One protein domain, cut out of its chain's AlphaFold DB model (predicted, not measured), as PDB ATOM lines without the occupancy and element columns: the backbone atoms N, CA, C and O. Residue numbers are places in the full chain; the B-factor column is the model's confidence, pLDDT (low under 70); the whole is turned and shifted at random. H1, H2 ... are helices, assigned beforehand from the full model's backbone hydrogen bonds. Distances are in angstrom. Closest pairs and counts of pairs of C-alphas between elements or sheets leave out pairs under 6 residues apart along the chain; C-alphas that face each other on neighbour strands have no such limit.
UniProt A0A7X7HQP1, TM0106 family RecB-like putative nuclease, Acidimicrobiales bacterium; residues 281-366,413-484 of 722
ATOM      1  N   PRO A 281     245.204 166.562 151.953       90.44
ATOM      2  CA  PRO A 281     245.527 167.090 150.621       90.44
ATOM      3  C   PRO A 281     244.333 167.073 149.648       90.44
ATOM      4  O   PRO A 281     244.428 167.580 148.534       90.44
ATOM      5  N   TRP A 282     243.211 166.472 150.050       93.44
ATOM      6  CA  TRP A 282     241.964 166.409 149.288       93.44
ATOM      7  C   TRP A 282     240.880 167.348 149.829       93.44
ATOM      8  O   TRP A 282     239.744 167.279 149.355       93.44
ATOM      9  N   GLU A 283     241.194 168.196 150.823       92.12
ATOM     10  CA  GLU A 283     240.208 169.064 151.479       92.12
ATOM     11  C   GLU A 283     239.420 169.874 150.455       92.12
ATOM     12  O   GLU A 283     238.198 169.809 150.465       92.12
ATOM     13  N   GLN A 284     240.099 170.559 149.532       91.94
ATOM     14  CA  GLN A 284     239.454 171.440 148.554       91.94
ATOM     15  C   GLN A 284     238.477 170.699 147.633       91.94
ATOM     16  O   GLN A 284     237.399 171.205 147.332       91.94
ATOM     17  N   VAL A 285     238.810 169.466 147.239       93.12
ATOM     18  CA  VAL A 285     237.944 168.631 146.393       93.12
ATOM     19  C   VAL A 285     236.661 168.264 147.139       93.12
ATOM     20  O   VAL A 285     235.560 168.395 146.604       93.12
ATOM     21  N   CYS A 286     236.793 167.822 148.391       94.81
ATOM     22  CA  CYS A 286     235.647 167.454 149.218       94.81
ATOM     23  C   CYS A 286     234.836 168.685 149.645       94.81
ATOM     24  O   CYS A 286     233.609 168.627 149.686       94.81
ATOM     25  N   LEU A 287     235.511 169.792 149.959       94.19
ATOM     26  CA  LEU A 287     234.908 171.051 150.381       94.19
ATOM     27  C   LEU A 287     234.024 171.622 149.279       94.19
ATOM     28  O   LEU A 287     232.856 171.875 149.544       94.19
ATOM     29  N   ALA A 288     234.532 171.712 148.047       94.25
ATOM     30  CA  ALA A 288     233.751 172.181 146.907       94.25
ATOM     31  C   ALA A 288     232.481 171.335 146.690       94.25
ATOM     32  O   ALA A 288     231.402 171.876 146.453       94.25
ATOM     33  N   ALA A 289     232.586 170.007 146.826       94.75
ATOM     34  CA  ALA A 289     231.439 169.107 146.708       94.75
ATOM     35  C   ALA A 289     230.407 169.311 147.834       94.75
ATOM     36  O   ALA A 289     229.207 169.334 147.571       94.75
ATOM     37  N   MET A 290     230.864 169.489 149.078       96.25
ATOM     38  CA  MET A 290     229.997 169.755 150.230       96.25
ATOM     39  C   MET A 290     229.339 171.141 150.161       96.25
ATOM     40  O   MET A 290     228.169 171.279 150.513       96.25
ATOM     41  N   GLU A 291     230.064 172.170 149.715       95.06
ATOM     42  CA  GLU A 291     229.552 173.541 149.579       95.06
ATOM     43  C   GLU A 291     228.463 173.633 148.513       95.06
ATOM     44  O   GLU A 291     227.452 174.295 148.739       95.06
ATOM     45  N   ALA A 292     228.621 172.907 147.400       95.06
ATOM     46  CA  ALA A 292     227.641 172.864 146.316       95.06
ATOM     47  C   ALA A 292     226.248 172.374 146.756       95.06
ATOM     48  O   ALA A 292     225.256 172.702 146.111       95.06
ATOM     49  N   VAL A 293     226.167 171.605 147.848       94.69
ATOM     50  CA  VAL A 293     224.910 171.066 148.397       94.69
ATOM     51  C   VAL A 293     224.567 171.627 149.780       94.69
ATOM     52  O   VAL A 293     223.706 171.083 150.467       94.69
ATOM     53  N   ASP A 294     225.247 172.696 150.207       95.06
ATOM     54  CA  ASP A 294     225.080 173.312 151.527       95.06
ATOM     55  C   ASP A 294     225.218 172.320 152.703       95.06
ATOM     56  O   ASP A 294     224.491 172.395 153.691       95.06
ATOM     57  N   HIS A 295     226.135 171.354 152.604       96.19
ATOM     58  CA  HIS A 295     226.174 170.197 153.502       96.19
ATOM     59  C   HIS A 295     226.281 170.578 154.992       96.19
ATOM     60  O   HIS A 295     227.126 171.382 155.393       96.19
ATOM     61  N   VAL A 296     225.474 169.939 155.845       95.25
ATOM     62  CA  VAL A 296     225.356 170.255 157.284       95.25
ATOM     63  C   VAL A 296     226.671 170.128 158.059       95.25
ATOM     64  O   VAL A 296     226.897 170.857 159.019       95.25
ATOM     65  N   SER A 297     227.594 169.264 157.631       93.44
ATOM     66  CA  SER A 297     228.894 169.132 158.306       93.44
ATOM     67  C   SER A 297     229.791 170.364 158.167       93.44
ATOM     68  O   SER A 297     230.827 170.436 158.817       93.44
ATOM     69  N   LEU A 298     229.448 171.316 157.294       93.69
ATOM     70  CA  LEU A 298     230.190 172.567 157.138       93.69
ATOM     71  C   LEU A 298     229.948 173.554 158.290       93.69
ATOM     72  O   LEU A 298     230.607 174.592 158.333       93.69
ATOM     73  N   ILE A 299     229.037 173.249 159.221       91.56
ATOM     74  CA  ILE A 299     228.890 174.025 160.454       91.56
ATOM     75  C   ILE A 299     230.219 173.994 161.228       91.56
ATOM     76  O   ILE A 299     230.825 172.926 161.378       91.56
ATOM     77  N   PRO A 300     230.699 175.147 161.732       85.44
ATOM     78  CA  PRO A 300     231.942 175.213 162.486       85.44
ATOM     79  C   PRO A 300     231.980 174.205 163.638       85.44
ATOM     80  O   PRO A 300     231.031 174.083 164.407       85.44
ATOM     81  N   ARG A 301     233.114 173.508 163.786       80.38
ATOM     82  CA  ARG A 301     233.340 172.491 164.834       80.38
ATOM     83  C   ARG A 301     232.328 171.331 164.815       80.38
ATOM     84  O   ARG A 301     232.160 170.650 165.825       80.38
ATOM     85  N   SER A 302     231.660 171.086 163.685       85.38
ATOM     86  CA  SER A 302     230.854 169.880 163.511       85.38
ATOM     87  C   SER A 302     231.747 168.640 163.548       85.38
ATOM     88  O   SER A 302     232.719 168.543 162.801       85.38
ATOM     89  N   THR A 303     231.399 167.676 164.396       84.69
ATOM     90  CA  THR A 303     231.998 166.338 164.390       84.69
ATOM     91  C   THR A 303     231.170 165.394 163.515       84.69
ATOM     92  O   THR A 303     230.061 165.727 163.079       84.69
ATOM     93  N   PHE A 304     231.678 164.181 163.276       84.38
ATOM     94  CA  PHE A 304     230.893 163.142 162.608       84.38
ATOM     95  C   PHE A 304     229.682 162.690 163.457       84.38
ATOM     96  O   PHE A 304     228.680 162.254 162.896       84.38
ATOM     97  N   ASP A 305     229.730 162.806 164.794       84.00
ATOM     98  CA  ASP A 305     228.556 162.586 165.663       84.00
ATOM     99  C   ASP A 305     227.479 163.644 165.430       84.00
ATOM    100  O   ASP A 305     226.333 163.285 165.164       84.00
ATOM    101  N   HIS A 306     227.859 164.926 165.393       89.06
ATOM    102  CA  HIS A 306     226.909 166.005 165.110       89.06
ATOM    103  C   HIS A 306     226.207 165.768 163.765       89.06
ATOM    104  O   HIS A 306     224.978 165.789 163.682       89.06
ATOM    105  N   TYR A 307     226.984 165.456 162.718       90.00
ATOM    106  CA  TYR A 307     226.449 165.090 161.404       90.00
ATOM    107  C   TYR A 307     225.467 163.913 161.481       90.00
ATOM    108  O   TYR A 307     224.377 163.994 160.915       90.00
ATOM    109  N   ALA A 308     225.819 162.830 162.181       88.38
ATOM    110  CA  ALA A 308     224.967 161.649 162.289       88.38
ATOM    111  C   ALA A 308     223.627 161.961 162.979       88.38
ATOM    112  O   ALA A 308     222.581 161.490 162.523       88.38
ATOM    113  N   VAL A 309     223.639 162.800 164.021       91.50
ATOM    114  CA  VAL A 309     222.428 163.247 164.731       91.50
ATOM    115  C   VAL A 309     221.512 164.071 163.818       91.50
ATOM    116  O   VAL A 309     220.296 163.853 163.827       91.50
ATOM    117  N   HIS A 310     222.071 164.977 163.005       94.19
ATOM    118  CA  HIS A 310     221.316 165.730 161.995       94.19
ATOM    119  C   HIS A 310     220.760 164.812 160.897       94.19
ATOM    120  O   HIS A 310     219.561 164.843 160.612       94.19
ATOM    121  N   LYS A 311     221.592 163.919 160.349       91.44
ATOM    122  CA  LYS A 311     221.196 162.974 159.297       91.44
ATOM    123  C   LYS A 311     220.049 162.063 159.737       91.44
ATOM    124  O   LYS A 311     219.101 161.886 158.980       91.44
ATOM    125  N   LYS A 312     220.089 161.537 160.969       91.31
ATOM    126  CA  LYS A 312     219.017 160.711 161.569       91.31
ATOM    127  C   LYS A 312     217.656 161.426 161.584       91.31
ATOM    128  O   LYS A 312     216.621 160.767 161.602       91.31
ATOM    129  N   ARG A 313     217.654 162.763 161.553       94.12
ATOM    130  CA  ARG A 313     216.464 163.631 161.520       94.12
ATOM    131  C   ARG A 313     216.169 164.194 160.127       94.12
ATOM    132  O   ARG A 313     215.365 165.109 160.005       94.12
ATOM    133  N   ASN A 314     216.802 163.655 159.083       95.00
ATOM    134  CA  ASN A 314     216.711 164.140 157.702       95.00
ATOM    135  C   ASN A 314     217.135 165.612 157.532       95.00
ATOM    136  O   ASN A 314     216.677 166.294 156.617       95.00
ATOM    137  N   ILE A 315     218.028 166.093 158.402       95.88
ATOM    138  CA  ILE A 315     218.692 167.388 158.263       95.88
ATOM    139  C   ILE A 315     220.047 167.143 157.605       95.88
ATOM    140  O   ILE A 315     220.944 166.540 158.194       95.88
ATOM    141  N   THR A 316     220.191 167.605 156.370       94.69
ATOM    142  CA  THR A 316     221.383 167.416 155.540       94.69
ATOM    143  C   THR A 316     222.054 168.725 155.147       94.69
ATOM    144  O   THR A 316     223.191 168.674 154.679       94.69
ATOM    145  N   THR A 317     221.410 169.880 155.360       96.56
ATOM    146  CA  THR A 317     221.966 171.194 154.999       96.56
ATOM    147  C   THR A 317     222.097 172.162 156.176       96.56
ATOM    148  O   THR A 317     221.382 172.048 157.175       96.56
ATOM    149  N   ARG A 318     222.995 173.150 156.062       96.12
ATOM    150  CA  ARG A 318     223.105 174.251 157.039       96.12
ATOM    151  C   ARG A 318     221.823 175.077 157.073       96.12
ATOM    152  O   ARG A 318     221.364 175.421 158.158       96.12
ATOM    153  N   ALA A 319     221.202 175.318 155.919       95.94
ATOM    154  CA  ALA A 319     219.918 176.004 155.819       95.94
ATOM    155  C   ALA A 319     218.830 175.338 156.671       95.94
ATOM    156  O   ALA A 319     218.101 176.033 157.371       95.94
ATOM    157  N   GLN A 320     218.748 174.006 156.689       96.81
ATOM    158  CA  GLN A 320     217.790 173.295 157.540       96.81
ATOM    159  C   GLN A 320     218.105 173.450 159.035       96.81
ATOM    160  O   GLN A 320     217.184 173.631 159.828       96.81
ATOM    161  N   VAL A 321     219.384 173.443 159.433       96.81
ATOM    162  CA  VAL A 321     219.772 173.717 160.832       96.81
ATOM    163  C   VAL A 321     219.407 175.145 161.238       96.81
ATOM    164  O   VAL A 321     218.918 175.360 162.343       96.81
ATOM    165  N   ALA A 322     219.596 176.121 160.348       96.75
ATOM    166  CA  ALA A 322     219.277 177.523 160.610       96.75
ATOM    167  C   ALA A 322     217.784 177.747 160.945       96.75
ATOM    168  O   ALA A 322     217.462 178.660 161.714       96.75
ATOM    169  N   GLN A 323     216.899 176.889 160.415       96.00
ATOM    170  CA  GLN A 323     215.451 176.900 160.665       96.00
ATOM    171  C   GLN A 323     215.028 176.259 161.995       96.00
ATOM    172  O   GLN A 323     213.867 176.398 162.378       96.00
ATOM    173  N   LEU A 324     215.918 175.560 162.707       96.62
ATOM    174  CA  LEU A 324     215.567 174.977 164.004       96.62
ATOM    175  C   LEU A 324     215.128 176.062 164.998       96.62
ATOM    176  O   LEU A 324     215.598 177.211 164.974       96.62
ATOM    177  N   HIS A 325     214.223 175.682 165.899       95.88
ATOM    178  CA  HIS A 325     213.599 176.609 166.827       95.88
ATOM    179  C   HIS A 325     214.563 176.972 167.959       95.88
ATOM    180  O   HIS A 325     214.680 176.277 168.972       95.88
ATOM    181  N   TRP A 326     215.262 178.092 167.782       95.81
ATOM    182  CA  TRP A 326     216.263 178.568 168.735       95.81
ATOM    183  C   TRP A 326     215.749 178.659 170.186       95.81
ATOM    184  O   TRP A 326     216.469 178.181 171.060       95.81
ATOM    185  N   PRO A 327     214.530 179.169 170.486       95.44
ATOM    186  CA  PRO A 327     214.014 179.176 171.858       95.44
ATOM    187  C   PRO A 327     213.940 177.784 172.496       95.44
ATOM    188  O   PRO A 327     214.308 177.630 173.657       95.44
ATOM    189  N   THR A 328     213.558 176.750 171.734       95.88
ATOM    190  CA  THR A 328     213.560 175.363 172.231       95.88
ATOM    191  C   THR A 328     214.976 174.878 172.509       95.88
ATOM    192  O   THR A 328     215.245 174.342 173.582       95.88
ATOM    193  N   ALA A 329     215.907 175.111 171.581       95.12
ATOM    194  CA  ALA A 329     217.309 174.760 171.790       95.12
ATOM    195  C   ALA A 329     217.900 175.481 173.017       95.12
ATOM    196  O   ALA A 329     218.664 174.891 173.784       95.12
ATOM    197  N   PHE A 330     217.533 176.749 173.225       94.69
ATOM    198  CA  PHE A 330     217.946 177.537 174.381       94.69
ATOM    199  C   PHE A 330     217.357 176.980 175.675       94.69
ATOM    200  O   PHE A 330     218.101 176.843 176.640       94.69
ATOM    201  N   ALA A 331     216.083 176.575 175.703       92.25
ATOM    202  CA  ALA A 331     215.489 175.896 176.858       92.25
ATOM    203  C   ALA A 331     216.301 174.643 177.250       92.25
ATOM    204  O   ALA A 331     216.661 174.476 178.419       92.25
ATOM    205  N   MET A 332     216.681 173.830 176.257       90.69
ATOM    206  CA  MET A 332     217.447 172.591 176.448       90.69
ATOM    207  C   MET A 332     218.879 172.814 176.931       90.69
ATOM    208  O   MET A 332     219.378 172.031 177.734       90.69
ATOM    209  N   HIS A 333     219.588 173.813 176.401       89.12
ATOM    210  CA  HIS A 333     221.048 173.901 176.557       89.12
ATOM    211  C   HIS A 333     221.556 175.191 177.196       89.12
ATOM    212  O   HIS A 333     222.711 175.238 177.597       89.12
ATOM    213  N   GLY A 334     220.712 176.207 177.348       89.00
ATOM    214  CA  GLY A 334     221.081 177.488 177.937       89.00
ATOM    215  C   GLY A 334     221.905 178.376 177.008       89.00
ATOM    216  O   GLY A 334     221.879 178.245 175.785       89.00
ATOM    217  N   SER A 335     222.590 179.351 177.606       81.62
ATOM    218  CA  SER A 335     223.375 180.366 176.892       81.62
ATOM    219  C   SER A 335     224.769 179.882 176.502       81.62
ATOM    220  O   SER A 335     225.350 180.385 175.536       81.62
ATOM    221  N   GLU A 336     225.307 178.917 177.246       82.94
ATOM    222  CA  GLU A 336     226.677 178.434 177.101       82.94
ATOM    223  C   GLU A 336     226.765 176.907 177.185       82.94
ATOM    224  O   GLU A 336     225.997 176.304 177.934       82.94
ATOM    225  N   PRO A 337     227.760 176.274 176.530       78.56
ATOM    226  CA  PRO A 337     227.927 174.816 176.523       78.56
ATOM    227  C   PRO A 337     227.964 174.133 177.898       78.56
ATOM    228  O   PRO A 337     227.600 172.967 177.999       78.56
ATOM    229  N   ARG A 338     228.410 174.841 178.946       79.06
ATOM    230  CA  ARG A 338     228.496 174.320 180.323       79.06
ATOM    231  C   ARG A 338     227.205 174.485 181.130       79.06
ATOM    232  O   ARG A 338     227.138 174.006 182.258       79.06
ATOM    233  N   SER A 339     226.200 175.172 180.587       80.81
ATOM    234  CA  SER A 339     224.937 175.390 181.292       80.81
ATOM    235  C   SER A 339     224.250 174.046 181.575       80.81
ATOM    236  O   SER A 339     224.356 173.127 180.757       80.81
ATOM    237  N   PRO A 340     223.490 173.917 182.679       80.81
ATOM    238  CA  PRO A 340     222.715 172.710 182.945       80.81
ATOM    239  C   PRO A 340     221.782 172.400 181.771       80.81
ATOM    240  O   PRO A 340     221.034 173.281 181.319       80.81
ATOM    241  N   SER A 341     221.857 171.174 181.254       83.06
ATOM    242  CA  SER A 341     220.989 170.735 180.164       83.06
ATOM    243  C   SER A 341     219.647 170.241 180.704       83.06
ATOM    244  O   SER A 341     219.581 169.756 181.830       83.06
ATOM    245  N   VAL A 342     218.574 170.396 179.931       85.31
ATOM    246  CA  VAL A 342     217.226 169.916 180.269       85.31
ATOM    247  C   VAL A 342     216.789 168.937 179.193       85.31
ATOM    248  O   VAL A 342     216.842 169.262 178.005       85.31
ATOM    249  N   ASP A 343     216.349 167.752 179.611       87.12
ATOM    250  CA  ASP A 343     215.707 166.796 178.717       87.12
ATOM    251  C   ASP A 343     214.238 167.193 178.529       87.12
ATOM    252  O   ASP A 343     213.389 166.962 179.393       87.12
ATOM    253  N   LEU A 344     213.943 167.839 177.399       87.06
ATOM    254  CA  LEU A 344     212.583 168.274 177.103       87.06
ATOM    255  C   LEU A 344     211.661 167.111 176.741       87.06
ATOM    256  O   LEU A 344     210.456 167.252 176.912       87.06
ATOM    257  N   VAL A 345     212.187 165.981 176.261       85.19
ATOM    258  CA  VAL A 345     211.357 164.807 175.960       85.19
ATOM    259  C   VAL A 345     210.829 164.231 177.269       85.19
ATOM    260  O   VAL A 345     209.618 164.118 177.440       85.19
ATOM    261  N   ALA A 346     211.719 164.001 178.238       82.75
ATOM    262  CA  ALA A 346     211.327 163.537 179.565       82.75
ATOM    263  C   ALA A 346     210.391 164.531 180.279       82.75
ATOM    264  O   ALA A 346     209.425 164.126 180.923       82.75
ATOM    265  N   LEU A 347     210.643 165.840 180.149       84.00
ATOM    266  CA  LEU A 347     209.783 166.869 180.738       84.00
ATOM    267  C   LEU A 347     208.369 166.854 180.137       84.00
ATOM    268  O   LEU A 347     207.386 166.940 180.873       84.00
ATOM    269  N   LEU A 348     208.252 166.748 178.810       82.69
ATOM    270  CA  LEU A 348     206.957 166.681 178.129       82.69
ATOM    271  C   LEU A 348     206.189 165.406 178.501       82.69
ATOM    272  O   LEU A 348     204.982 165.471 178.722       82.69
ATOM    273  N   ASP A 349     206.886 164.279 178.660       82.06
ATOM    274  CA  ASP A 349     206.277 163.023 179.102       82.06
ATOM    275  C   ASP A 349     205.705 163.145 180.523       82.06
ATOM    276  O   ASP A 349     204.541 162.816 180.753       82.06
ATOM    277  N   VAL A 350     206.476 163.687 181.473       81.88
ATOM    278  CA  VAL A 350     206.033 163.846 182.872       81.88
ATOM    279  C   VAL A 350     204.888 164.853 183.012       81.88
ATOM    280  O   VAL A 350     204.027 164.708 183.879       81.88
ATOM    281  N   THR A 351     204.866 165.887 182.173       84.19
ATOM    282  CA  THR A 351     203.860 166.957 182.257       84.19
ATOM    283  C   THR A 351     202.557 166.640 181.534       84.19
ATOM    284  O   THR A 351     201.579 167.361 181.729       84.19
ATOM    285  N   SER A 352     202.513 165.552 180.758       81.94
ATOM    286  CA  SER A 352     201.349 165.154 179.957       81.94
ATOM    287  C   SER A 352     200.061 164.967 180.774       81.94
ATOM    288  O   SER A 352     198.981 165.310 180.292       81.94
ATOM    289  N   ASP A 353     200.181 164.512 182.025       85.19
ATOM    290  CA  ASP A 353     199.058 164.267 182.939       85.19
ATOM    291  C   ASP A 353     198.847 165.388 183.981       85.19
ATOM    292  O   ASP A 353     197.960 165.296 184.836       85.19
ATOM    293  N   LEU A 354     199.650 166.459 183.943       87.00
ATOM    294  CA  LEU A 354     199.584 167.540 184.929       87.00
ATOM    295  C   LEU A 354     198.586 168.641 184.529       87.00
ATOM    296  O   LEU A 354     198.389 168.921 183.344       87.00
ATOM    297  N   PRO A 355     197.966 169.341 185.503       91.00
ATOM    298  CA  PRO A 355     197.122 170.493 185.207       91.00
ATOM    299  C   PRO A 355     197.881 171.566 184.420       91.00
ATOM    300  O   PRO A 355     198.995 171.936 184.785       91.00
ATOM    301  N   ALA A 356     197.242 172.149 183.406       88.94
ATOM    302  CA  ALA A 356     197.838 173.176 182.546       88.94
ATOM    303  C   ALA A 356     198.411 174.383 183.324       88.94
ATOM    304  O   ALA A 356     199.417 174.959 182.927       88.94
ATOM    305  N   ALA A 357     197.794 174.737 184.457       91.69
ATOM    306  CA  ALA A 357     198.216 175.844 185.316       91.69
ATOM    307  C   ALA A 357     199.380 175.502 186.267       91.69
ATOM    308  O   ALA A 357     199.796 176.364 187.036       91.69
ATOM    309  N   THR A 358     199.876 174.260 186.255       89.12
ATOM    310  CA  THR A 358     200.967 173.825 187.138       89.12
ATOM    311  C   THR A 358     202.221 174.648 186.840       89.12
ATOM    312  O   THR A 358     202.653 174.662 185.682       89.12
ATOM    313  N   PRO A 359     202.808 175.339 187.833       89.38
ATOM    314  CA  PRO A 359     204.038 176.094 187.642       89.38
ATOM    315  C   PRO A 359     205.209 175.184 187.260       89.38
ATOM    316  O   PRO A 359     205.453 174.167 187.904       89.38
ATOM    317  N   ILE A 360     205.994 175.583 186.258       84.31
ATOM    318  CA  ILE A 360     207.192 174.833 185.840       84.31
ATOM    319  C   ILE A 360     208.217 174.725 186.972       84.31
ATOM    320  O   ILE A 360     208.894 173.708 187.107       84.31
ATOM    321  N   ALA A 361     208.306 175.748 187.824       82.44
ATOM    322  CA  ALA A 361     209.220 175.753 188.960       82.44
ATOM    323  C   ALA A 361     208.946 174.618 189.964       82.44
ATOM    324  O   ALA A 361     209.880 174.144 190.612       82.44
ATOM    325  N   ASP A 362     207.697 174.157 190.057       82.75
ATOM    326  CA  ASP A 362     207.295 173.092 190.978       82.75
ATOM    327  C   ASP A 362     207.739 171.708 190.479       82.75
ATOM    328  O   ASP A 362     207.854 170.780 191.271       82.75
ATOM    329  N   LEU A 363     208.046 171.570 189.183       77.69
ATOM    330  CA  LEU A 363     208.509 170.315 188.577       77.69
ATOM    331  C   LEU A 363     209.978 170.024 188.888       77.69
ATOM    332  O   LEU A 363     210.401 168.873 188.960       77.69
ATOM    333  N   PHE A 364     210.775 171.077 189.045       73.12
ATOM    334  CA  PHE A 364     212.215 170.952 189.246       73.12
ATOM    335  C   PHE A 364     212.618 171.035 190.721       73.12
ATOM    336  O   PHE A 364     213.723 170.630 191.077       73.12
ATOM    337  N   ARG A 365     211.740 171.535 191.597       69.56
ATOM    338  CA  ARG A 365     211.995 171.573 193.040       69.56
ATOM    339  C   ARG A 365     211.604 170.237 193.680       69.56
ATOM    340  O   ARG A 365     210.565 169.683 193.335       69.56
ATOM    341  N   PRO A 366     212.404 169.698 194.619       56.19
ATOM    342  CA  PRO A 366     211.978 168.543 195.395       56.19
ATOM    343  C   PRO A 366     210.663 168.879 196.106       56.19
ATOM    344  O   PRO A 366     210.526 169.974 196.658       56.19
ATOM    345  N   ALA A 413     243.448 167.458 166.320       26.09
ATOM    346  CA  ALA A 413     242.247 166.632 166.128       26.09
ATOM    347  C   ALA A 413     242.480 165.625 164.984       26.09
ATOM    348  O   ALA A 413     243.002 166.008 163.936       26.09
ATOM    349  N   PRO A 414     242.084 164.342 165.138       36.81
ATOM    350  CA  PRO A 414     240.668 164.028 164.949       36.81
ATOM    351  C   PRO A 414     240.072 162.956 165.889       36.81
ATOM    352  O   PRO A 414     240.733 162.057 166.400       36.81
ATOM    353  N   ASP A 415     238.748 163.040 166.029       31.33
ATOM    354  CA  ASP A 415     237.817 161.954 166.379       31.33
ATOM    355  C   ASP A 415     237.698 161.471 167.835       31.33
ATOM    356  O   ASP A 415     236.992 160.498 168.095       31.33
ATOM    357  N   LEU A 416     238.237 162.198 168.816       31.20
ATOM    358  CA  LEU A 416     237.883 162.000 170.233       31.20
ATOM    359  C   LEU A 416     237.541 163.315 170.954       31.20
ATOM    360  O   LEU A 416     237.894 163.526 172.110       31.20
ATOM    361  N   HIS A 417     236.740 164.181 170.325       33.50
ATOM    362  CA  HIS A 417     236.067 165.281 171.037       33.50
ATOM    363  C   HIS A 417     234.909 164.807 171.941       33.50
ATOM    364  O   HIS A 417     233.996 165.571 172.231       33.50
ATOM    365  N   HIS A 418     234.976 163.586 172.483       32.41
ATOM    366  CA  HIS A 418     234.102 163.161 173.583       32.41
ATOM    367  C   HIS A 418     234.284 164.045 174.835       32.41
ATOM    368  O   HIS A 418     233.445 164.052 175.729       32.41
ATOM    369  N   HIS A 419     235.370 164.825 174.900       29.61
ATOM    370  CA  HIS A 419     235.654 165.734 176.009       29.61
ATOM    371  C   HIS A 419     234.885 167.064 175.962       29.61
ATOM    372  O   HIS A 419     234.733 167.681 177.011       29.61
ATOM    373  N   LEU A 420     234.351 167.485 174.804       32.75
ATOM    374  CA  LEU A 420     233.452 168.650 174.735       32.75
ATOM    375  C   LEU A 420     231.985 168.287 175.007       32.75
ATOM    376  O   LEU A 420     231.201 169.169 175.344       32.75
ATOM    377  N   ASP A 421     231.633 167.002 174.923       38.75
ATOM    378  CA  ASP A 421     230.301 166.481 175.254       38.75
ATOM    379  C   ASP A 421     230.220 165.889 176.671       38.75
ATOM    380  O   ASP A 421     229.215 165.271 177.022       38.75
ATOM    381  N   ARG A 422     231.216 166.138 177.540       37.34
ATOM    382  CA  ARG A 422     231.024 166.010 178.996       37.34
ATOM    383  C   ARG A 422     230.068 167.108 179.462       37.34
ATOM    384  O   ARG A 422     230.474 168.102 180.061       37.34
ATOM    385  N   ARG A 423     228.789 166.945 179.142       47.19
ATOM    386  CA  ARG A 423     227.724 167.726 179.751       47.19
ATOM    387  C   ARG A 423     227.480 167.158 181.140       47.19
ATOM    388  O   ARG A 423     227.554 165.941 181.310       47.19
ATOM    389  N   PRO A 424     227.200 168.009 182.134       44.06
ATOM    390  CA  PRO A 424     226.581 167.507 183.345       44.06
ATOM    391  C   PRO A 424     225.301 166.755 182.966       44.06
ATOM    392  O   PRO A 424     224.610 167.179 182.030       44.06
ATOM    393  N   ASP A 425     225.009 165.669 183.687       50.34
ATOM    394  CA  ASP A 425     223.776 164.904 183.498       50.34
ATOM    395  C   ASP A 425     222.580 165.859 183.397       50.34
ATOM    396  O   ASP A 425     222.528 166.853 184.146       50.34
ATOM    397  N   PRO A 426     221.658 165.626 182.444       55.03
ATOM    398  CA  PRO A 426     220.507 166.491 182.272       55.03
ATOM    399  C   PRO A 426     219.759 166.630 183.596       55.03
ATOM    400  O   PRO A 426     219.591 165.668 184.346       55.03
ATOM    401  N   VAL A 427     219.324 167.854 183.887       55.34
ATOM    402  CA  VAL A 427     218.484 168.173 185.040       55.34
ATOM    403  C   VAL A 427     217.180 167.392 184.877       55.34
ATOM    404  O   VAL A 427     216.331 167.755 184.063       55.34
ATOM    405  N   GLY A 428     217.064 166.288 185.615       57.22
ATOM    406  CA  GLY A 428     215.864 165.461 185.671       57.22
ATOM    407  C   GLY A 428     214.760 166.096 186.517       57.22
ATOM    408  O   GLY A 428     214.998 167.000 187.320       57.22
ATOM    409  N   VAL A 429     213.534 165.599 186.345       52.53
ATOM    410  CA  VAL A 429     212.408 165.935 187.223       52.53
ATOM    411  C   VAL A 429     212.616 165.224 188.565       52.53
ATOM    412  O   VAL A 429     212.604 163.998 188.615       52.53
ATOM    413  N   GLY A 430     212.791 165.996 189.642       52.38
ATOM    414  CA  GLY A 430     212.970 165.489 191.007       52.38
ATOM    415  C   GLY A 430     214.366 164.912 191.292       52.38
ATOM    416  O   GLY A 430     214.729 163.865 190.772       52.38
ATOM    417  N   LEU A 431     215.091 165.564 192.216       47.25
ATOM    418  CA  LEU A 431     216.458 165.271 192.706       47.25
ATOM    419  C   LEU A 431     217.608 165.873 191.878       47.25
ATOM    420  O   LEU A 431     218.538 165.186 191.467       47.25
ATOM    421  N   VAL A 432     217.587 167.197 191.712       52.91
ATOM    422  CA  VAL A 432     218.730 167.977 191.211       52.91
ATOM    423  C   VAL A 432     219.103 169.037 192.259       52.91
ATOM    424  O   VAL A 432     218.194 169.561 192.910       52.91
ATOM    425  N   PRO A 433     220.397 169.370 192.467       54.84
ATOM    426  CA  PRO A 433     220.790 170.471 193.347       54.84
ATOM    427  C   PRO A 433     220.012 171.757 193.029       54.84
ATOM    428  O   PRO A 433     219.935 172.158 191.866       54.84
ATOM    429  N   LEU A 434     219.446 172.401 194.057       52.09
ATOM    430  CA  LEU A 434     218.534 173.551 193.923       52.09
ATOM    431  C   LEU A 434     219.123 174.701 193.082       52.09
ATOM    432  O   LEU A 434     218.406 175.326 192.306       52.09
ATOM    433  N   GLU A 435     220.434 174.928 193.151       54.50
ATOM    434  CA  GLU A 435     221.124 175.966 192.369       54.50
ATOM    435  C   GLU A 435     221.040 175.724 190.851       54.50
ATOM    436  O   GLU A 435     220.872 176.656 190.065       54.50
ATOM    437  N   ARG A 436     221.078 174.457 190.407       66.69
ATOM    438  CA  ARG A 436     220.889 174.105 188.987       66.69
ATOM    439  C   ARG A 436     219.445 174.305 188.538       66.69
ATOM    440  O   ARG A 436     219.211 174.593 187.366       66.69
ATOM    441  N   VAL A 437     218.497 174.161 189.460       69.94
ATOM    442  CA  VAL A 437     217.063 174.325 189.211       69.94
ATOM    443  C   VAL A 437     216.713 175.794 188.999       69.94
ATOM    444  O   VAL A 437     216.016 176.106 188.037       69.94
ATOM    445  N   ASP A 438     217.232 176.707 189.820       77.25
ATOM    446  CA  ASP A 438     216.915 178.134 189.687       77.25
ATOM    447  C   ASP A 438     217.410 178.713 188.350       77.25
ATOM    448  O   ASP A 438     216.670 179.445 187.690       77.25
ATOM    449  N   HIS A 439     218.588 178.297 187.863       80.38
ATOM    450  CA  HIS A 439     219.066 178.663 186.522       80.38
ATOM    451  C   HIS A 439     218.167 178.147 185.390       80.38
ATOM    452  O   HIS A 439     218.016 178.808 184.358       80.38
ATOM    453  N   VAL A 440     217.578 176.959 185.551       82.19
ATOM    454  CA  VAL A 440     216.623 176.401 184.585       82.19
ATOM    455  C   VAL A 440     215.299 177.164 184.647       82.19
ATOM    456  O   VAL A 440     214.786 177.568 183.608       82.19
ATOM    457  N   VAL A 441     214.773 177.452 185.838       84.06
ATOM    458  CA  VAL A 441     213.528 178.217 186.001       84.06
ATOM    459  C   VAL A 441     213.669 179.636 185.450       84.06
ATOM    460  O   VAL A 441     212.795 180.093 184.717       84.06
ATOM    461  N   GLU A 442     214.778 180.326 185.727       87.00
ATOM    462  CA  GLU A 442     215.046 181.656 185.173       87.00
ATOM    463  C   GLU A 442     215.095 181.621 183.639       87.00
ATOM    464  O   GLU A 442     214.498 182.463 182.967       87.00
ATOM    465  N   ARG A 443     215.766 180.613 183.070       90.12
ATOM    466  CA  ARG A 443     215.851 180.399 181.621       90.12
ATOM    467  C   ARG A 443     214.473 180.212 180.988       90.12
ATOM    468  O   ARG A 443     214.194 180.847 179.975       90.12
ATOM    469  N   PHE A 444     213.622 179.374 181.574       89.88
ATOM    470  CA  PHE A 444     212.246 179.178 181.112       89.88
ATOM    471  C   PHE A 444     211.426 180.468 181.266       89.88
ATOM    472  O   PHE A 444     210.722 180.862 180.338       89.88
ATOM    473  N   GLY A 445     211.617 181.207 182.363       90.00
ATOM    474  CA  GLY A 445     211.014 182.524 182.573       90.00
ATOM    475  C   GLY A 445     211.399 183.552 181.504       90.00
ATOM    476  O   GLY A 445     210.534 184.280 181.021       90.00
ATOM    477  N   ARG A 446     212.663 183.574 181.050       90.50
ATOM    478  CA  ARG A 446     213.119 184.426 179.929       90.50
ATOM    479  C   ARG A 446     212.446 184.078 178.599       90.50
ATOM    480  O   ARG A 446     212.351 184.939 177.731       90.50
ATOM    481  N   LEU A 447     211.978 182.840 178.445       92.19
ATOM    482  CA  LEU A 447     211.182 182.394 177.299       92.19
ATOM    483  C   LEU A 447     209.674 182.623 177.489       92.19
ATOM    484  O   LEU A 447     208.899 182.309 176.591       92.19
ATOM    485  N   GLY A 448     209.247 183.156 178.639       93.06
ATOM    486  CA  GLY A 448     207.833 183.301 178.985       93.06
ATOM    487  C   GLY A 448     207.148 181.984 179.357       93.06
ATOM    488  O   GLY A 448     205.924 181.925 179.349       93.06
ATOM    489  N   ILE A 449     207.910 180.936 179.684       92.12
ATOM    490  CA  ILE A 449     207.385 179.613 180.034       92.12
ATOM    491  C   ILE A 449     207.283 179.513 181.557       92.12
ATOM    492  O   ILE A 449     208.263 179.217 182.241       92.12
ATOM    493  N   GLY A 450     206.098 179.803 182.096       90.50
ATOM    494  CA  GLY A 450     205.836 179.781 183.539       90.50
ATOM    495  C   GLY A 450     205.045 178.559 184.001       90.50
ATOM    496  O   GLY A 450     205.170 178.146 185.154       90.50
ATOM    497  N   THR A 451     204.249 177.971 183.111       92.44
ATOM    498  CA  THR A 451     203.307 176.884 183.403       92.44
ATOM    499  C   THR A 451     203.448 175.717 182.426       92.44
ATOM    500  O   THR A 451     204.037 175.856 181.355       92.44
ATOM    501  N   VAL A 452     202.879 174.560 182.771       89.88
ATOM    502  CA  VAL A 452     202.809 173.391 181.876       89.88
ATOM    503  C   VAL A 452     202.142 173.736 180.539       89.88
ATOM    504  O   VAL A 452     202.595 173.267 179.498       89.88
ATOM    505  N   ALA A 453     201.122 174.601 180.529       91.69
ATOM    506  CA  ALA A 453     200.483 175.063 179.294       91.69
ATOM    507  C   ALA A 453     201.473 175.743 178.333       91.69
ATOM    508  O   ALA A 453     201.395 175.557 177.115       91.69
ATOM    509  N   ASP A 454     202.424 176.504 178.880       92.19
ATOM    510  CA  ASP A 454     203.375 177.293 178.099       92.19
ATOM    511  C   ASP A 454     204.418 176.414 177.390       92.19
ATOM    512  O   ASP A 454     205.023 176.852 176.411       92.19
ATOM    513  N   LEU A 455     204.591 175.149 177.804       89.19
ATOM    514  CA  LEU A 455     205.457 174.188 177.104       89.19
ATOM    515  C   LEU A 455     204.997 173.928 175.665       89.19
ATOM    516  O   LEU A 455     205.812 173.560 174.825       89.19
ATOM    517  N   SER A 456     203.723 174.183 175.351       89.25
ATOM    518  CA  SER A 456     203.195 174.094 173.981       89.25
ATOM    519  C   SER A 456     203.840 175.084 172.998       89.25
ATOM    520  O   SER A 456     203.720 174.904 171.788       89.25
ATOM    521  N   THR A 457     204.547 176.106 173.495       91.56
ATOM    522  CA  THR A 457     205.327 177.046 172.669       91.56
ATOM    523  C   THR A 457     206.641 176.450 172.151       91.56
ATOM    524  O   THR A 457     207.265 177.012 171.249       91.56
ATOM    525  N   LEU A 458     207.080 175.319 172.712       93.25
ATOM    526  CA  LEU A 458     208.299 174.633 172.306       93.25
ATOM    527  C   LEU A 458     208.043 173.786 171.056       93.25
ATOM    528  O   LEU A 458     207.084 173.026 170.982       93.25
ATOM    529  N   ASP A 459     208.949 173.876 170.085       94.69
ATOM    530  CA  ASP A 459     208.937 173.037 168.887       94.69
ATOM    531  C   ASP A 459     209.331 171.577 169.202       94.69
ATOM    532  O   ASP A 459     210.480 171.333 169.602       94.69
ATOM    533  N   PRO A 460     208.441 170.589 168.981       92.12
ATOM    534  CA  PRO A 460     208.727 169.184 169.272       92.12
ATOM    535  C   PRO A 460     209.884 168.614 168.444       92.12
ATOM    536  O   PRO A 460     210.627 167.752 168.918       92.12
ATOM    537  N   PHE A 461     210.066 169.091 167.208       95.00
ATOM    538  CA  PHE A 461     211.131 168.593 166.340       95.00
ATOM    539  C   PHE A 461     212.513 168.980 166.878       95.00
ATOM    540  O   PHE A 461     213.393 168.128 166.998       95.00
ATOM    541  N   THR A 462     212.691 170.233 167.292       95.75
ATOM    542  CA  THR A 462     213.916 170.701 167.949       95.75
ATOM    543  C   THR A 462     214.095 170.044 169.321       95.75
ATOM    544  O   THR A 462     215.202 169.626 169.646       95.75
ATOM    545  N   ALA A 463     213.017 169.855 170.095       92.81
ATOM    546  CA  ALA A 463     213.069 169.169 171.393       92.81
ATOM    547  C   ALA A 463     213.578 167.720 171.285       92.81
ATOM    548  O   ALA A 463     214.224 167.221 172.210       92.81
ATOM    549  N   SER A 464     213.371 167.068 170.132       92.31
ATOM    550  CA  SER A 464     213.874 165.715 169.863       92.31
ATOM    551  C   SER A 464     215.401 165.588 169.927       92.31
ATOM    552  O   SER A 464     215.899 164.468 169.958       92.31
ATOM    553  N   TYR A 465     216.158 166.693 169.930       92.38
ATOM    554  CA  TYR A 465     217.614 166.694 170.125       92.38
ATOM    555  C   TYR A 465     218.043 166.445 171.584       92.38
ATOM    556  O   TYR A 465     219.240 166.397 171.865       92.38
ATOM    557  N   SER A 466     217.100 166.316 172.525       88.38
ATOM    558  CA  SER A 466     217.405 166.087 173.943       88.38
ATOM    559  C   SER A 466     218.273 164.839 174.124       88.38
ATOM    560  O   SER A 466     217.993 163.790 173.551       88.38
ATOM    561  N   GLY A 467     219.369 164.983 174.877       81.50
ATOM    562  CA  GLY A 467     220.325 163.903 175.145       81.50
ATOM    563  C   GLY A 467     221.208 163.474 173.964       81.50
ATOM    564  O   GLY A 467     222.017 162.564 174.124       81.50
ATOM    565  N   GLU A 468     221.097 164.101 172.790       86.69
ATOM    566  CA  GLU A 468     221.843 163.682 171.599       86.69
ATOM    567  C   GLU A 468     223.170 164.457 171.440       86.69
ATOM    568  O   GLU A 468     223.238 165.655 171.741       86.69
ATOM    569  N   PRO A 469     224.240 163.815 170.929       83.75
ATOM    570  CA  PRO A 469     225.556 164.433 170.764       83.75
ATOM    571  C   PRO A 469     225.586 165.340 169.523       83.75
ATOM    572  O   PRO A 469     226.145 164.995 168.484       83.75
ATOM    573  N   CYS A 470     224.932 166.502 169.600       84.44
ATOM    574  CA  CYS A 470     224.886 167.515 168.534       84.44
ATOM    575  C   CYS A 470     225.672 168.797 168.853       84.44
ATOM    576  O   CYS A 470     225.479 169.820 168.196       84.44
ATOM    577  N   GLY A 471     226.493 168.788 169.906       85.81
ATOM    578  CA  GLY A 471     227.101 170.005 170.442       85.81
ATOM    579  C   GLY A 471     226.064 170.993 171.001       85.81
ATOM    580  O   GLY A 471     224.887 170.669 171.189       85.81
ATOM    581  N   HIS A 472     226.495 172.214 171.323       90.94
ATOM    582  CA  HIS A 472     225.617 173.241 171.890       90.94
ATOM    583  C   HIS A 472     224.652 173.789 170.820       90.94
ATOM    584  O   HIS A 472     224.983 174.732 170.097       90.94
ATOM    585  N   LEU A 473     223.462 173.183 170.719       94.00
ATOM    586  CA  LEU A 473     222.478 173.437 169.659       94.00
ATOM    587  C   LEU A 473     222.155 174.929 169.423       94.00
ATOM    588  O   LEU A 473     222.137 175.319 168.259       94.00
ATOM    589  N   PRO A 474     221.992 175.807 170.441       94.88
ATOM    590  CA  PRO A 474     221.808 177.243 170.201       94.88
ATOM    591  C   PRO A 474     222.938 177.876 169.382       94.88
ATOM    592  O   PRO A 474     222.686 178.644 168.457       94.88
ATOM    593  N   THR A 475     224.191 177.519 169.686       92.94
ATOM    594  CA  THR A 475     225.364 178.000 168.941       92.94
ATOM    595  C   THR A 475     225.405 177.417 167.536       92.94
ATOM    596  O   THR A 475     225.707 178.145 166.599       92.94
ATOM    597  N   VAL A 476     225.074 176.134 167.384       94.38
ATOM    598  CA  VAL A 476     225.010 175.449 166.085       94.38
ATOM    599  C   VAL A 476     223.975 176.110 165.166       94.38
ATOM    600  O   VAL A 476     224.274 176.377 164.003       94.38
ATOM    601  N   ILE A 477     222.796 176.451 165.697       96.44
ATOM    602  CA  ILE A 477     221.744 177.180 164.974       96.44
ATOM    603  C   ILE A 477     222.234 178.567 164.555       96.44
ATOM    604  O   ILE A 477     222.136 178.923 163.383       96.44
ATOM    605  N   ASP A 478     222.789 179.344 165.484       96.00
ATOM    606  CA  ASP A 478     223.254 180.704 165.197       96.00
ATOM    607  C   ASP A 478     224.413 180.710 164.178       96.00
ATOM    608  O   ASP A 478     224.437 181.535 163.264       96.00
ATOM    609  N   GLN A 479     225.336 179.747 164.255       95.19
ATOM    610  CA  GLN A 479     226.398 179.574 163.259       95.19
ATOM    611  C   GLN A 479     225.852 179.168 161.889       95.19
ATOM    612  O   GLN A 479     226.326 179.677 160.874       95.19
ATOM    613  N   ALA A 480     224.850 178.286 161.841       95.88
ATOM    614  CA  ALA A 480     224.189 177.920 160.595       95.88
ATOM    615  C   ALA A 480     223.506 179.136 159.949       95.88
ATOM    616  O   ALA A 480     223.680 179.363 158.756       95.88
ATOM    617  N   ARG A 481     222.824 179.970 160.745       96.81
ATOM    618  CA  ARG A 481     222.209 181.235 160.302       96.81
ATOM    619  C   ARG A 481     223.232 182.217 159.731       96.81
ATOM    620  O   ARG A 481     223.015 182.789 158.663       96.81
ATOM    621  N   ALA A 482     224.366 182.387 160.409       95.44
ATOM    622  CA  ALA A 482     225.451 183.230 159.914       95.44
ATOM    623  C   ALA A 482     226.086 182.667 158.630       95.44
ATOM    624  O   ALA A 482     226.406 183.426 157.717       95.44
ATOM    625  N   ALA A 483     226.232 181.340 158.528       93.44
ATOM    626  CA  ALA A 483     226.748 180.678 157.331       93.44
ATOM    627  C   ALA A 483     225.834 180.879 156.119       93.44
ATOM    628  O   ALA A 483     226.324 181.226 155.048       93.44
ATOM    629  N   THR A 484     224.523 180.704 156.287       93.25
ATOM    630  CA  THR A 484     223.553 180.850 155.193       93.25
ATOM    631  C   THR A 484     223.424 182.300 154.740       93.25
ATOM    632  O   THR A 484     223.285 182.560 153.554       93.25
TER     633      THR A 484
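Overview. This is residues 281 to 366 and 413 to 484 of the 722 residues of the protein "TM0106 family RecB-like putative nuclease" of Acidimicrobiales bacterium (UniProt A0A7X7HQP1). Short helices follow one another along one long axis: H1 sticks out at one end with residues 281 to 286, H4 and H9 lie near the middle, and H5, H6, H7 and H8 gather loosely at the far end. Between H1 and the middle, H3 packs on H10, which packs in turn on H4, while residues 413 to 433, with no named element, run along one side. The printed part has 158 residues with ten named helices, H1 to H10 in chain order, and no named strand; its class is all helix. It is compact, with a radius of gyration of the C-alphas of 17.1 A, yet only just a rod, spanning 57 by 28 by 23 A.

Along the chain. Find C-alpha 283 at (240.208, 169.064, 151.479); from there H1 runs 14.1 A to residue 292. Next come H2, residues 304 to 312, 12.2 A long, and H3, residues 318 to 322. H4 takes residues 326 to 333, starting at (216.263, 178.568, 168.735). H5 holds residues 344 to 351 and H6 residues 360 to 364. After the cut, look for H7, residues 434 to 446, the longest at 18.5 A, then H8, residues 452 to 457, and H9, residues 460 to 463. H10 runs 16.3 A from residue 473 to C-alpha 484 at (223.553, 180.850, 155.193).

Arrangement. Begin at H4, the hub. It touches H10, which touches H4 with residues 473 to 477 alone; the closest C-alphas, of Ala 329 and Pro 474, are 5.4 A apart. H4 touches H9 with C-alphas 328 and 463 at 6.3 A. H4 and H7 only just touch, with 3 pairs of C-alphas within 8 A, the closest Ala 331 and Phe 444 at 6.3 A; they run opposite ways at a shallow tilt of 1 degrees. Walking outward, H3 touches H10 at C-alphas 322 and 481, 4.7 A apart, and H6 touches H7 at C-alphas 361 and 441, 5.8 A apart. H5 and H8 are close but not clearly touching, their closest C-alphas, 351 and 452, 6.5 A apart. H1 and H2 touch no helix. Every O i to N i+4 pair is within hydrogen-bond range in H1, H2, H3, H4, H5 and H10, against 8 of 9 in H7, 0 of 1 in H6 and 0 of 2 in H8; their O i to N i+3 counts are 1 of 2 in H6 and 3 of 3 in H8, and H9 is too short for an i+4 pair.

Size, cuts and confidence. The C-alphas farthest apart, of Pro 281 and Pro 355, are 59.6 A apart. Residues 367 to 412 are not printed, and C-alphas 366 and 413 stand 42.1 A apart across the cut. The link from H1 to H2 is long. Mean pLDDT of the printed part is 82.6; residues 365 to 366 and 413 to 437 are under 70.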